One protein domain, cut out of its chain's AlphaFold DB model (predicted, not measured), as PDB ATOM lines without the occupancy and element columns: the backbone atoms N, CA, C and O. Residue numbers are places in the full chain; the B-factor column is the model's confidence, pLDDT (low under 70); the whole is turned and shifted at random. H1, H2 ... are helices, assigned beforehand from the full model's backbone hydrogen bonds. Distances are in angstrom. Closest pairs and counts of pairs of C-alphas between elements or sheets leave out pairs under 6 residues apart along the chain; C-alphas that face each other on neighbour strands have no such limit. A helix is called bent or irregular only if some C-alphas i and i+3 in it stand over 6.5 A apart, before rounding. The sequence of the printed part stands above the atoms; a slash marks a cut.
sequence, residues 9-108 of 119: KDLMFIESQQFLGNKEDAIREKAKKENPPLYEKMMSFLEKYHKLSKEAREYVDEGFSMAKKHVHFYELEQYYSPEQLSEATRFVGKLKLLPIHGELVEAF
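This is residues 9 to 108 of the 119 residues of an uncharacterized protein of Ancylostoma caninum (UniProt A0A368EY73). Two helices, H3 and the long H4, meet near their ends as a V, with H1 crossing between them towards the open end and H5 folding back along the other side of H4. H2 pairs with H3 at the open end, and the short H6 lies by the corner of the V, near H3, H4 and H5; contacts between the helices are few. The printed part has 100 residues, with six named helices, H1 to H6 in order along it, and no named strand, and its class is all helix. It is only just compact, close to loose, with a radius of gyration of the C-alphas of 14.8 A and spans of 40 by 35 by 21 A.

Find C-alpha 9 at (32.531, 22.058, -23.438); from there H1 runs through residues 9 to 19. Next come H2, residues 24 to 34, and H3, residues 36 to 49, which is 19.7 A from first to last C-alpha. Look then for C-alpha 54 at (54.670, 16.095, -7.386), where H4, residues 54 to 77, begins its 34.8 A length. H5, residues 82 to 97, is 23.6 A long and only just irregular: C-alphas 93 and 96 are 6.7 A apart. H6, residues 101 to 107, ends at C-alpha 107, (51.647, 9.114, -18.932).

Begin at H1, which touches H2 at a steep tilt of 50 degrees, opposite ways, the closest C-alphas being those of Gln 17 and Ile 27, 6.4 A apart. H1 also touches H4, about perpendicular at 84 degrees, with the C-alphas of Leu 11 and Lys 68 closest at 6.3 A; H4 touches H1 with residues 68 to 72 alone. H2 and H3 form a helical hairpin at a shallow tilt of 33 degrees, only just short of steep, with the C-alphas of Ala 31 and Tyr 39 closest at 5.1 A. H3 and H4 are close but not clearly touching; their closest C-alphas, of Tyr 49 and Arg 57, are 6.7 A apart. H4 and H5 form a second helical hairpin, at 15 degrees, but only just touch, with 3 pairs of C-alphas within 8 A; the closest are those of His 70 and Gln 84, 6.7 A apart. H6 touches no helix, and its closest C-alpha pair with H4, Leu 104 and Ala 56, is 6.7 A apart. H2 and H5 are apart. Each O i to N i+4 pair is within hydrogen-bond range in H1, H2, H3, H4 and H6, and 9 of 12 are in H5.

The two C-alphas farthest apart are those of Lys 33 and Leu 97, 40.5 A. The printed part has no cut, and the five links between the helices are tight. The mean pLDDT of the printed part is 90.5, and no printed residue is under 70.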
ATOM      1  N   LYS A   9      33.825  22.341 -24.093       86.81
ATOM      2  CA  LYS A   9      32.531  22.058 -23.438       86.81
ATOM      3  C   LYS A   9      32.688  21.281 -22.130       86.81
ATOM      4  O   LYS A   9      31.999  21.566 -21.156       86.81
ATOM      5  N   ASP A  10      33.603  20.314 -22.102       90.75
ATOM      6  CA  ASP A  10      33.912  19.539 -20.895       90.75
ATOM      7  C   ASP A  10      34.494  20.444 -19.795       90.75
ATOM      8  O   ASP A  10      34.087  20.369 -18.635       90.75
ATOM      9  N   LEU A  11      35.424  21.330 -20.167       88.75
ATOM     10  CA  LEU A  11      36.046  22.278 -19.240       88.75
ATOM     11  C   LEU A  11      35.039  23.305 -18.718       88.75
ATOM     12  O   LEU A  11      35.024  23.558 -17.515       88.75
ATOM     13  N   MET A  12      34.148  23.801 -19.579       86.56
ATOM     14  CA  MET A  12      33.048  24.682 -19.180       86.56
ATOM     15  C   MET A  12      32.082  24.020 -18.210       86.56
ATOM     16  O   MET A  12      31.645  24.658 -17.252       86.56
ATOM     17  N   PHE A  13      31.752  22.744 -18.424       89.88
ATOM     18  CA  PHE A  13      30.922  22.003 -17.481       89.88
ATOM     19  C   PHE A  13      31.581  21.981 -16.099       89.88
ATOM     20  O   PHE A  13      30.942  22.339 -15.109       89.88
ATOM     21  N   ILE A  14      32.862  21.604 -16.035       88.56
ATOM     22  CA  ILE A  14      33.616  21.533 -14.777       88.56
ATOM     23  C   ILE A  14      33.670  22.908 -14.106       88.56
ATOM     24  O   ILE A  14      33.328  23.018 -12.930       88.56
ATOM     25  N   GLU A  15      34.049  23.951 -14.842       85.81
ATOM     26  CA  GLU A  15      34.150  25.316 -14.319       85.81
ATOM     27  C   GLU A  15      32.802  25.831 -13.803       85.81
ATOM     28  O   GLU A  15      32.725  26.344 -12.689       85.81
ATOM     29  N   SER A  16      31.719  25.609 -14.549       86.69
ATOM     30  CA  SER A  16      30.370  26.008 -14.134       86.69
ATOM     31  C   SER A  16      29.954  25.317 -12.836       86.69
ATOM     32  O   SER A  16      29.361  25.941 -11.960       86.69
ATOM     33  N   GLN A  17      30.279  24.030 -12.664       89.12
ATOM     34  CA  GLN A  17      29.999  23.347 -11.401       89.12
ATOM     35  C   GLN A  17      30.866  23.877 -10.248       89.12
ATOM     36  O   GLN A  17      30.357  24.013  -9.136       89.12
ATOM     37  N   GLN A  18      32.136  24.212 -10.502       87.31
ATOM     38  CA  GLN A  18      33.010  24.845  -9.506       87.31
ATOM     39  C   GLN A  18      32.475  26.223  -9.086       87.31
ATOM     40  O   GLN A  18      32.442  26.518  -7.892       87.31
ATOM     41  N   PHE A  19      31.981  27.027 -10.033       84.31
ATOM     42  CA  PHE A  19      31.337  28.318  -9.765       84.31
ATOM     43  C   PHE A  19      30.086  28.179  -8.885       84.31
ATOM     44  O   PHE A  19      29.861  28.987  -7.988       84.31
ATOM     45  N   LEU A  20      29.311  27.106  -9.072       85.94
ATOM     46  CA  LEU A  20      28.164  26.763  -8.221       85.94
ATOM     47  C   LEU A  20      28.559  26.208  -6.837       85.94
ATOM     48  O   LEU A  20      27.687  25.822  -6.062       85.94
ATOM     49  N   GLY A  21      29.854  26.146  -6.516       86.56
ATOM     50  CA  GLY A  21      30.366  25.672  -5.229       86.56
ATOM     51  C   GLY A  21      30.480  24.150  -5.108       86.56
ATOM     52  O   GLY A  21      30.741  23.642  -4.014       86.56
ATOM     53  N   ASN A  22      30.307  23.399  -6.202       89.38
ATOM     54  CA  ASN A  22      30.450  21.946  -6.164       89.38
ATOM     55  C   ASN A  22      31.926  21.545  -6.080       89.38
ATOM     56  O   ASN A  22      32.768  21.992  -6.859       89.38
ATOM     57  N   LYS A  23      32.230  20.644  -5.142       88.69
ATOM     58  CA  LYS A  23      33.551  20.012  -5.013       88.69
ATOM     59  C   LYS A  23      33.749  18.940  -6.081       88.69
ATOM     60  O   LYS A  23      32.775  18.401  -6.599       88.69
ATOM     61  N   GLU A  24      34.999  18.575  -6.351       86.69
ATOM     62  CA  GLU A  24      35.367  17.623  -7.410       86.69
ATOM     63  C   GLU A  24      34.577  16.309  -7.364       86.69
ATOM     64  O   GLU A  24      34.097  15.858  -8.400       86.69
ATOM     65  N   ASP A  25      34.359  15.736  -6.180       89.00
ATOM     66  CA  ASP A  25      33.574  14.506  -6.009       89.00
ATOM     67  C   ASP A  25      32.128  14.671  -6.503       89.00
ATOM     68  O   ASP A  25      31.604  13.819  -7.220       89.00
ATOM     69  N   ALA A  26      31.498  15.802  -6.177       90.62
ATOM     70  CA  ALA A  26      30.144  16.121  -6.619       90.62
ATOM     71  C   ALA A  26      30.093  16.395  -8.129       90.62
ATOM     72  O   ALA A  26      29.149  15.977  -8.797       90.62
ATOM     73  N   ILE A  27      31.126  17.040  -8.684       91.12
ATOM     74  CA  ILE A  27      31.259  17.251 -10.133       91.12
ATOM     75  C   ILE A  27      31.358  15.906 -10.854       91.12
ATOM     76  O   ILE A  27      30.684  15.717 -11.865       91.12
ATOM     77  N   ARG A  28      32.139  14.955 -10.325       92.25
ATOM     78  CA  ARG A  28      32.265  13.604 -10.894       92.25
ATOM     79  C   ARG A  28      30.945  12.849 -10.859       92.25
ATOM     80  O   ARG A  28      30.536  12.314 -11.883       92.25
ATOM     81  N   GLU A  29      30.250  12.838  -9.724       92.38
ATOM     82  CA  GLU A  29      28.945  12.170  -9.624       92.38
ATOM     83  C   GLU A  29      27.893  12.807 -10.537       92.38
ATOM     84  O   GLU A  29      27.051  12.108 -11.105       92.38
ATOM     85  N   LYS A  30      27.961  14.124 -10.739       92.81
ATOM     86  CA  LYS A  30      27.093  14.816 -11.690       92.81
ATOM     87  C   LYS A  30      27.446  14.473 -13.135       92.81
ATOM     88  O   LYS A  30      26.555  14.115 -13.899       92.81
ATOM     89  N   ALA A  31      28.733  14.480 -13.491       93.25
ATOM     90  CA  ALA A  31      29.201  14.047 -14.805       93.25
ATOM     91  C   ALA A  31      28.780  12.599 -15.090       93.25
ATOM     92  O   ALA A  31      28.267  12.316 -16.161       93.25
ATOM     93  N   LYS A  32      28.871  11.691 -14.113       93.38
ATOM     94  CA  LYS A  32      28.437  10.295 -14.266       93.38
ATOM     95  C   LYS A  32      26.967  10.162 -14.680       93.38
ATOM     96  O   LYS A  32      26.624   9.231 -15.401       93.38
ATOM     97  N   LYS A  33      26.106  11.074 -14.219       91.50
ATOM     98  CA  LYS A  33      24.665  11.079 -14.513       91.50
ATOM     99  C   LYS A  33      24.321  11.842 -15.791       91.50
ATOM    100  O   LYS A  33      23.499  11.375 -16.568       91.50
ATOM    101  N   GLU A  34      24.920  13.014 -15.985       91.69
ATOM    102  CA  GLU A  34      24.521  13.978 -17.023       91.69
ATOM    103  C   GLU A  34      25.412  13.927 -18.272       91.69
ATOM    104  O   GLU A  34      24.968  14.265 -19.365       91.69
ATOM    105  N   ASN A  35      26.668  13.502 -18.126       91.50
ATOM    106  CA  ASN A  35      27.642  13.407 -19.211       91.50
ATOM    107  C   ASN A  35      28.624  12.235 -18.969       91.50
ATOM    108  O   ASN A  35      29.790  12.462 -18.624       91.50
ATOM    109  N   PRO A  36      28.174  10.971 -19.128       92.44
ATOM    110  CA  PRO A  36      29.019   9.797 -18.893       92.44
ATOM    111  C   PRO A  36      30.365   9.816 -19.649       92.44
ATOM    112  O   PRO A  36      31.378   9.474 -19.037       92.44
ATOM    113  N   PRO A  37      30.450  10.302 -20.908       93.88
ATOM    114  CA  PRO A  37      31.736  10.457 -21.591       93.88
ATOM    115  C   PRO A  37      32.718  11.401 -20.881       93.88
ATOM    116  O   PRO A  37      33.924  11.156 -20.878       93.88
ATOM    117  N   LEU A  38      32.236  12.490 -20.270       93.19
ATOM    118  CA  LEU A  38      33.079  13.361 -19.448       93.19
ATOM    119  C   LEU A  38      33.563  12.633 -18.194       93.19
ATOM    120  O   LEU A  38      34.741  12.726 -17.855       93.19
ATOM    121  N   TYR A  39      32.685  11.883 -17.532       93.69
ATOM    122  CA  TYR A  39      33.070  11.096 -16.363       93.69
ATOM    123  C   TYR A  39      34.203  10.112 -16.683       93.69
ATOM    124  O   TYR A  39      35.202  10.078 -15.966       93.69
ATOM    125  N   GLU A  40      34.107   9.379 -17.792       93.69
ATOM    126  CA  GLU A  40      35.164   8.461 -18.235       93.69
ATOM    127  C   GLU A  40      36.495   9.184 -18.483       93.69
ATOM    128  O   GLU A  40      37.542   8.733 -18.009       93.69
ATOM    129  N   LYS A  41      36.465  10.348 -19.149       93.19
ATOM    130  CA  LYS A  41      37.659  11.190 -19.343       93.19
ATOM    131  C   LYS A  41      38.262  11.635 -18.009       93.19
ATOM    132  O   LYS A  41      39.477  11.558 -17.844       93.19
ATOM    133  N   MET A  42      37.434  12.078 -17.056       92.06
ATOM    134  CA  MET A  42      37.885  12.493 -15.722       92.06
ATOM    135  C   MET A  42      38.555  11.335 -14.981       92.06
ATOM    136  O   MET A  42      39.647  11.511 -14.450       92.06
ATOM    137  N   MET A  43      37.939  10.151 -14.971       93.31
ATOM    138  CA  MET A  43      38.486   8.985 -14.276       93.31
ATOM    139  C   MET A  43      39.787   8.493 -14.917       93.31
ATOM    140  O   MET A  43      40.760   8.259 -14.205       93.31
ATOM    141  N   SER A  44      39.837   8.410 -16.251       91.56
ATOM    142  CA  SER A  44      41.053   8.024 -16.980       91.56
ATOM    143  C   SER A  44      42.200   9.011 -16.743       91.56
ATOM    144  O   SER A  44      43.347   8.607 -16.545       91.56
ATOM    145  N   PHE A  45      41.894  10.310 -16.716       92.06
ATOM    146  CA  PHE A  45      42.870  11.340 -16.385       92.06
ATOM    147  C   PHE A  45      43.373  11.204 -14.939       92.06
ATOM    148  O   PHE A  45      44.584  11.196 -14.728       92.06
ATOM    149  N   LEU A  46      42.475  11.047 -13.960       91.44
ATOM    150  CA  LEU A  46      42.836  10.929 -12.543       91.44
ATOM    151  C   LEU A  46      43.712   9.705 -12.264       91.44
ATOM    152  O   LEU A  46      44.677   9.805 -11.508       91.44
ATOM    153  N   GLU A  47      43.430   8.568 -12.905       93.38
ATOM    154  CA  GLU A  47      44.235   7.353 -12.744       93.38
ATOM    155  C   GLU A  47      45.704   7.579 -13.134       93.38
ATOM    156  O   GLU A  47      46.617   7.099 -12.460       93.38
ATOM    157  N   LYS A  48      45.936   8.338 -14.209       93.25
ATOM    158  CA  LYS A  48      47.278   8.710 -14.666       93.25
ATOM    159  C   LYS A  48      47.886   9.791 -13.782       93.25
ATOM    160  O   LYS A  48      49.021   9.651 -13.346       93.25
ATOM    161  N   TYR A  49      47.111  10.829 -13.470       93.12
ATOM    162  CA  TYR A  49      47.534  11.960 -12.647       93.12
ATOM    163  C   TYR A  49      48.031  11.524 -11.262       93.12
ATOM    164  O   TYR A  49      49.046  12.020 -10.788       93.12
ATOM    165  N   HIS A  50      47.376  10.555 -10.616       93.00
ATOM    166  CA  HIS A  50      47.801  10.071  -9.297       93.00
ATOM    167  C   HIS A  50      49.113   9.275  -9.304       93.00
ATOM    168  O   HIS A  50      49.727   9.132  -8.248       93.00
ATOM    169  N   LYS A  51      49.550   8.776 -10.466       94.75
ATOM    170  CA  LYS A  51      50.840   8.087 -10.631       94.75
ATOM    171  C   LYS A  51      51.996   9.065 -10.860       94.75
ATOM    172  O   LYS A  51      53.147   8.646 -10.807       94.75
ATOM    173  N   LEU A  52      51.693  10.342 -11.096       95.38
ATOM    174  CA  LEU A  52      52.692  11.362 -11.368       95.38
ATOM    175  C   LEU A  52      53.447  11.800 -10.104       95.38
ATOM    176  O   LEU A  52      52.898  11.891  -8.993       95.38
ATOM    177  N   SER A  53      54.699  12.190 -10.309       96.75
ATOM    178  CA  SER A  53      55.507  12.946  -9.368       96.75
ATOM    179  C   SER A  53      54.815  14.255  -8.989       96.75
ATOM    180  O   SER A  53      53.891  14.746  -9.644       96.75
ATOM    181  N   LYS A  54      55.235  14.831  -7.861       96.44
ATOM    182  CA  LYS A  54      54.670  16.095  -7.386       96.44
ATOM    183  C   LYS A  54      54.886  17.222  -8.406       96.44
ATOM    184  O   LYS A  54      53.943  17.939  -8.710       96.44
ATOM    185  N   GLU A  55      56.092  17.326  -8.957       95.06
ATOM    186  CA  GLU A  55      56.451  18.352  -9.946       95.06
ATOM    187  C   GLU A  55      55.641  18.201 -11.242       95.06
ATOM    188  O   GLU A  55      55.135  19.184 -11.785       95.06
ATOM    189  N   ALA A  56      55.442  16.966 -11.717       95.12
ATOM    190  CA  ALA A  56      54.621  16.701 -12.894       95.12
ATOM    191  C   ALA A  56      53.147  17.070 -12.668       95.12
ATOM    192  O   ALA A  56      52.508  17.634 -13.559       95.12
ATOM    193  N   ARG A  57      52.612  16.815 -11.467       95.69
ATOM    194  CA  ARG A  57      51.257  17.247 -11.093       95.69
ATOM    195  C   ARG A  57      51.116  18.760 -11.059       95.69
ATOM    196  O   ARG A  57      50.167  19.269 -11.642       95.69
ATOM    197  N   GLU A  58      52.069  19.469 -10.459       95.25
ATOM    198  CA  GLU A  58      52.061  20.938 -10.412       95.25
ATOM    199  C   GLU A  58      52.036  21.547 -11.821       95.25
ATOM    200  O   GLU A  58      51.250  22.457 -12.088       95.25
ATOM    201  N   TYR A  59      52.822  20.994 -12.751       94.00
ATOM    202  CA  TYR A  59      52.774  21.403 -14.156       94.00
ATOM    203  C   TYR A  59      51.392  21.155 -14.780       94.00
ATOM    204  O   TYR A  59      50.831  22.032 -15.439       94.00
ATOM    205  N   VAL A  60      50.812  19.969 -14.574       93.12
ATOM    206  CA  VAL A  60      49.479  19.639 -15.103       93.12
ATOM    207  C   VAL A  60      48.405  20.573 -14.531       93.12
ATOM    208  O   VAL A  60      47.557  21.052 -15.287       93.12
ATOM    209  N   ASP A  61      48.470  20.887 -13.239       92.69
ATOM    210  CA  ASP A  61      47.528  21.777 -12.556       92.69
ATOM    211  C   ASP A  61      47.626  23.221 -13.075       92.69
ATOM    212  O   ASP A  61      46.598  23.854 -13.338       92.69
ATOM    213  N   GLU A  62      48.847  23.730 -13.299       93.25
ATOM    214  CA  GLU A  62      49.091  25.035 -13.932       93.25
ATOM    215  C   GLU A  62      48.442  25.083 -15.327       93.25
ATOM    216  O   GLU A  62      47.683  26.007 -15.641       93.25
ATOM    217  N   GLY A  63      48.645  24.033 -16.131       91.38
ATOM    218  CA  GLY A  63      48.065  23.909 -17.468       91.38
ATOM    219  C   GLY A  63      46.533  23.860 -17.465       91.38
ATOM    220  O   GLY A  63      45.886  24.519 -18.282       91.38
ATOM    221  N   PHE A  64      45.932  23.125 -16.525       89.25
ATOM    222  CA  PHE A  64      44.476  23.069 -16.360       89.25
ATOM    223  C   PHE A  64      43.882  24.403 -15.914       89.25
ATOM    224  O   PHE A  64      42.812  24.790 -16.387       89.25
ATOM    225  N   SER A  65      44.554  25.101 -14.999       89.06
ATOM    226  CA  SER A  65      44.141  26.423 -14.526       89.06
ATOM    227  C   SER A  65      44.130  27.439 -15.668       89.06
ATOM    228  O   SER A  65      43.123  28.117 -15.883       89.06
ATOM    229  N   MET A  66      45.206  27.482 -16.458       90.69
ATOM    230  CA  MET A  66      45.306  28.331 -17.647       90.69
ATOM    231  C   MET A  66      44.210  27.999 -18.669       90.69
ATOM    232  O   MET A  66      43.484  28.887 -19.110       90.69
ATOM    233  N   ALA A  67      44.028  26.718 -19.000       89.06
ATOM    234  CA  ALA A  67      43.032  26.307 -19.983       89.06
ATOM    235  C   ALA A  67      41.594  26.641 -19.560       89.06
ATOM    236  O   ALA A  67      40.803  27.045 -20.407       89.06
ATOM    237  N   LYS A  68      41.252  26.513 -18.269       87.56
ATOM    238  CA  LYS A  68      39.940  26.936 -17.751       87.56
ATOM    239  C   LYS A  68      39.723  28.438 -17.948       87.56
ATOM    240  O   LYS A  68      38.722  28.822 -18.537       87.56
ATOM    241  N   LYS A  69      40.707  29.275 -17.591       87.88
ATOM    242  CA  LYS A  69      40.637  30.733 -17.817       87.88
ATOM    243  C   LYS A  69      40.454  31.095 -19.291       87.88
ATOM    244  O   LYS A  69      39.663  31.975 -19.618       87.88
ATOM    245  N   HIS A  70      41.196  30.437 -20.184       89.50
ATOM    246  CA  HIS A  70      41.098  30.693 -21.625       89.50
ATOM    247  C   HIS A  70      39.737  30.274 -22.179       89.50
ATOM    248  O   HIS A  70      39.166  30.991 -22.992       89.50
ATOM    249  N   VAL A  71      39.206  29.134 -21.735       85.81
ATOM    250  CA  VAL A  71      37.875  28.663 -22.137       85.81
ATOM    251  C   VAL A  71      36.778  29.606 -21.640       85.81
ATOM    252  O   VAL A  71      35.908  29.958 -22.428       85.81
ATOM    253  N   HIS A  72      36.864  30.092 -20.401       83.50
ATOM    254  CA  HIS A  72      35.929  31.086 -19.872       83.50
ATOM    255  C   HIS A  72      35.877  32.354 -20.731       83.50
ATOM    256  O   HIS A  72      34.807  32.833 -21.099       83.50
ATOM    257  N   PHE A  73      37.050  32.883 -21.088       85.88
ATOM    258  CA  PHE A  73      37.154  34.040 -21.972       85.88
ATOM    259  C   PHE A  73      36.571  33.753 -23.359       85.88
ATOM    260  O   PHE A  73      35.810  34.559 -23.882       85.88
ATOM    261  N   TYR A  74      36.894  32.594 -23.941       85.44
ATOM    262  CA  TYR A  74      36.384  32.202 -25.253       85.44
ATOM    263  C   TYR A  74      34.854  32.127 -25.279       85.44
ATOM    264  O   TYR A  74      34.248  32.516 -26.267       85.44
ATOM    265  N   GLU A  75      34.202  31.669 -24.212       82.56
ATOM    266  CA  GLU A  75      32.734  31.654 -24.164       82.56
ATOM    267  C   GLU A  75      32.125  33.063 -24.184       82.56
ATOM    268  O   GLU A  75      31.071  33.264 -24.786       82.56
ATOM    269  N   LEU A  76      32.795  34.046 -23.578       83.31
ATOM    270  CA  LEU A  76      32.339  35.439 -23.575       83.31
ATOM    271  C   LEU A  76      32.602  36.132 -24.917       83.31
ATOM    272  O   LEU A  76      31.719  36.795 -25.455       83.31
ATOM    273  N   GLU A  77      33.803  35.953 -25.463       87.38
ATOM    274  CA  GLU A  77      34.305  36.749 -26.588       87.38
ATOM    275  C   GLU A  77      34.234  36.013 -27.934       87.38
ATOM    276  O   GLU A  77      34.314  36.632 -28.990       87.38
ATOM    277  N   GLN A  78      34.057  34.689 -27.922       86.50
ATOM    278  CA  GLN A  78      34.017  33.799 -29.093       86.50
ATOM    279  C   GLN A  78      35.331  33.735 -29.899       86.50
ATOM    280  O   GLN A  78      35.362  33.233 -31.025       86.50
ATOM    281  N   TYR A  79      36.448  34.190 -29.319       85.25
ATOM    282  CA  TYR A  79      37.799  34.025 -29.860       85.25
ATOM    283  C   TYR A  79      38.842  33.907 -28.738       85.25
ATOM    284  O   TYR A  79      38.596  34.292 -27.597       85.25
ATOM    285  N   TYR A  80      40.023  33.364 -29.061       85.94
ATOM    286  CA  TYR A  80      41.192  33.412 -28.175       85.94
ATOM    287  C   TYR A  80      42.043  34.632 -28.507       85.94
ATOM    288  O   TYR A  80      42.364  34.857 -29.678       85.94
ATOM    289  N   SER A  81      42.446  35.400 -27.497       90.06
ATOM    290  CA  SER A  81      43.311  36.557 -27.718       90.06
ATOM    291  C   SER A  81      44.728  36.123 -28.139       90.06
ATOM    292  O   SER A  81      45.183  35.035 -27.762       90.06
ATOM    293  N   PRO A  82      45.472  36.958 -28.888       91.12
ATOM    294  CA  PRO A  82      46.874  36.684 -29.208       91.12
ATOM    295  C   PRO A  82      47.731  36.410 -27.964       91.12
ATOM    296  O   PRO A  82      48.619  35.557 -27.993       91.12
ATOM    297  N   GLU A  83      47.446  37.089 -26.853       91.56
ATOM    298  CA  GLU A  83      48.125  36.903 -25.570       91.56
ATOM    299  C   GLU A  83      47.850  35.514 -24.996       91.56
ATOM    300  O   GLU A  83      48.793  34.855 -24.567       91.56
ATOM    301  N   GLN A  84      46.603  35.036 -25.048       89.62
ATOM    302  CA  GLN A  84      46.238  33.689 -24.597       89.62
ATOM    303  C   GLN A  84      46.913  32.611 -25.446       89.62
ATOM    304  O   GLN A  84      47.483  31.657 -24.914       89.62
ATOM    305  N   LEU A  85      46.916  32.788 -26.771       89.25
ATOM    306  CA  LEU A  85      47.596  31.872 -27.687       89.25
ATOM    307  C   LEU A  85      49.111  31.859 -27.444       89.25
ATOM    308  O   LEU A  85      49.727  30.792 -27.399       89.25
ATOM    309  N   SER A  86      49.717  33.031 -27.236       89.69
ATOM    310  CA  SER A  86      51.136  33.161 -26.897       89.69
ATOM    311  C   SER A  86      51.454  32.536 -25.534       89.69
ATOM    312  O   SER A  86      52.468  31.851 -25.401       89.69
ATOM    313  N   GLU A  87      50.617  32.752 -24.520       91.94
ATOM    314  CA  GLU A  87      50.766  32.171 -23.182       91.94
ATOM    315  C   GLU A  87      50.725  30.641 -23.249       91.94
ATOM    316  O   GLU A  87      51.666  29.984 -22.801       91.94
ATOM    317  N   ALA A  88      49.710  30.075 -23.908       88.19
ATOM    318  CA  ALA A  88      49.578  28.634 -24.094       88.19
ATOM    319  C   ALA A  88      50.767  28.047 -24.872       88.19
ATOM    320  O   ALA A  88      51.308  27.005 -24.494       88.19
ATOM    321  N   THR A  89      51.227  28.739 -25.920       88.00
ATOM    322  CA  THR A  89      52.389  28.321 -26.719       88.00
ATOM    323  C   THR A  89      53.665  28.302 -25.879       88.00
ATOM    324  O   THR A  89      54.419  27.333 -25.930       88.00
ATOM    325  N   ARG A  90      53.907  29.338 -25.066       89.12
ATOM    326  CA  ARG A  90      55.068  29.400 -24.159       89.12
ATOM    327  C   ARG A  90      54.997  28.325 -23.079       89.12
ATOM    328  O   ARG A  90      56.008  27.680 -22.803       89.12
ATOM    329  N   PHE A  91      53.818  28.116 -22.498       90.38
ATOM    330  CA  PHE A  91      53.593  27.110 -21.467       90.38
ATOM    331  C   PHE A  91      53.869  25.691 -21.981       90.38
ATOM    332  O   PHE A  91      54.589  24.936 -21.337       90.38
ATOM    333  N   VAL A  92      53.364  25.338 -23.165       85.94
ATOM    334  CA  VAL A  92      53.654  24.030 -23.775       85.94
ATOM    335  C   VAL A  92      55.114  23.952 -24.230       85.94
ATOM    336  O   VAL A  92      55.766  22.927 -24.050       85.94
ATOM    337  N   GLY A  93      55.664  25.043 -24.769       86.19
ATOM    338  CA  GLY A  93      57.043  25.104 -25.249       86.19
ATOM    339  C   GLY A  93      58.095  24.851 -24.165       86.19
ATOM    340  O   GLY A  93      59.113  24.223 -24.459       86.19
ATOM    341  N   LYS A  94      57.853  25.274 -22.911       89.44
ATOM    342  CA  LYS A  94      58.790  25.023 -21.797       89.44
ATOM    343  C   LYS A  94      58.880  23.545 -21.409       89.44
ATOM    344  O   LYS A  94      59.906  23.149 -20.868       89.44
ATOM    345  N   LEU A  95      57.861  22.729 -21.702       89.62
ATOM    346  CA  LEU A  95      57.773  21.343 -21.232       89.62
ATOM    347  C   LEU A  95      59.006  20.508 -21.594       89.62
ATOM    348  O   LEU A  95      59.539  19.819 -20.734       89.62
ATOM    349  N   LYS A  96      59.501  20.623 -22.833       88.31
ATOM    350  CA  LYS A  96      60.667  19.866 -23.334       88.31
ATOM    351  C   LYS A  96      61.970  20.154 -22.586       88.31
ATOM    352  O   LYS A  96      62.940  19.424 -22.748       88.31
ATOM    353  N   LEU A  97      62.011  21.239 -21.815       91.62
ATOM    354  CA  LEU A  97      63.174  21.665 -21.040       91.62
ATOM    355  C   LEU A  97      63.079  21.244 -19.568       91.62
ATOM    356  O   LEU A  97      64.026  21.459 -18.815       91.62
ATOM    357  N   LEU A  98      61.943  20.685 -19.142       92.75
ATOM    358  CA  LEU A  98      61.714  20.299 -17.755       92.75
ATOM    359  C   LEU A  98      62.116  18.831 -17.518       92.75
ATOM    360  O   LEU A  98      61.842  17.983 -18.369       92.75
ATOM    361  N   PRO A  99      62.674  18.486 -16.341       94.56
ATOM    362  CA  PRO A  99      63.020  17.101 -15.991       94.56
ATOM    363  C   PRO A  99      61.828  16.129 -16.032       94.56
ATOM    364  O   PRO A  99      61.998  14.942 -16.295       94.56
ATOM    365  N   ILE A 100      60.618  16.651 -15.820       95.31
ATOM    366  CA  ILE A 100      59.346  15.915 -15.844       95.31
ATOM    367  C   ILE A 100      58.844  15.576 -17.259       95.31
ATOM    368  O   ILE A 100      57.807  14.932 -17.394       95.31
ATOM    369  N   HIS A 101      59.535  16.014 -18.323       94.31
ATOM    370  CA  HIS A 101      59.105  15.801 -19.714       94.31
ATOM    371  C   HIS A 101      58.865  14.324 -20.030       94.31
ATOM    372  O   HIS A 101      57.775  13.971 -20.473       94.31
ATOM    373  N   GLY A 102      59.849  13.462 -19.752       93.75
ATOM    374  CA  GLY A 102      59.751  12.030 -20.048       93.75
ATOM    375  C   GLY A 102      58.592  11.357 -19.314       93.75
ATOM    376  O   GLY A 102      57.827  10.614 -19.923       93.75
ATOM    377  N   GLU A 103      58.408  11.695 -18.036       95.31
ATOM    378  CA  GLU A 103      57.306  11.197 -17.210       95.31
ATOM    379  C   GLU A 103      55.936  11.589 -17.789       95.31
ATOM    380  O   GLU A 103      55.030  10.762 -17.918       95.31
ATOM    381  N   LEU A 104      55.784  12.856 -18.186       92.88
ATOM    382  CA  LEU A 104      54.533  13.360 -18.746       92.88
ATOM    383  C   LEU A 104      54.237  12.792 -20.137       92.88
ATOM    384  O   LEU A 104      53.071  12.546 -20.439       92.88
ATOM    385  N   VAL A 105      55.256  12.552 -20.966       92.56
ATOM    386  CA  VAL A 105      55.095  11.882 -22.266       92.56
ATOM    387  C   VAL A 105      54.703  10.417 -22.083       92.56
ATOM    388  O   VAL A 105      53.832   9.932 -22.799       92.56
ATOM    389  N   GLU A 106      55.278   9.713 -21.107       92.31
ATOM    390  CA  GLU A 106      54.908   8.324 -20.812       92.31
ATOM    391  C   GLU A 106      53.446   8.218 -20.344       92.31
ATOM    392  O   GLU A 106      52.675   7.399 -20.851       92.31
ATOM    393  N   ALA A 107      53.023   9.093 -19.426       92.38
ATOM    394  CA  ALA A 107      51.647   9.114 -18.932       92.38
ATOM    395  C   ALA A 107      50.640   9.611 -19.993       92.38
ATOM    396  O   ALA A 107      49.514   9.093 -20.111       92.38
ATOM    397  N   PHE A 108      51.038  10.607 -20.787       90.56
ATOM    398  CA  PHE A 108      50.211  11.281 -21.787       90.56
ATOM    399  C   PHE A 108      50.949  11.411 -23.130       90.56
ATOM    400  O   PHE A 108      51.388  12.505 -23.483       90.56
TER     401      PHE A 108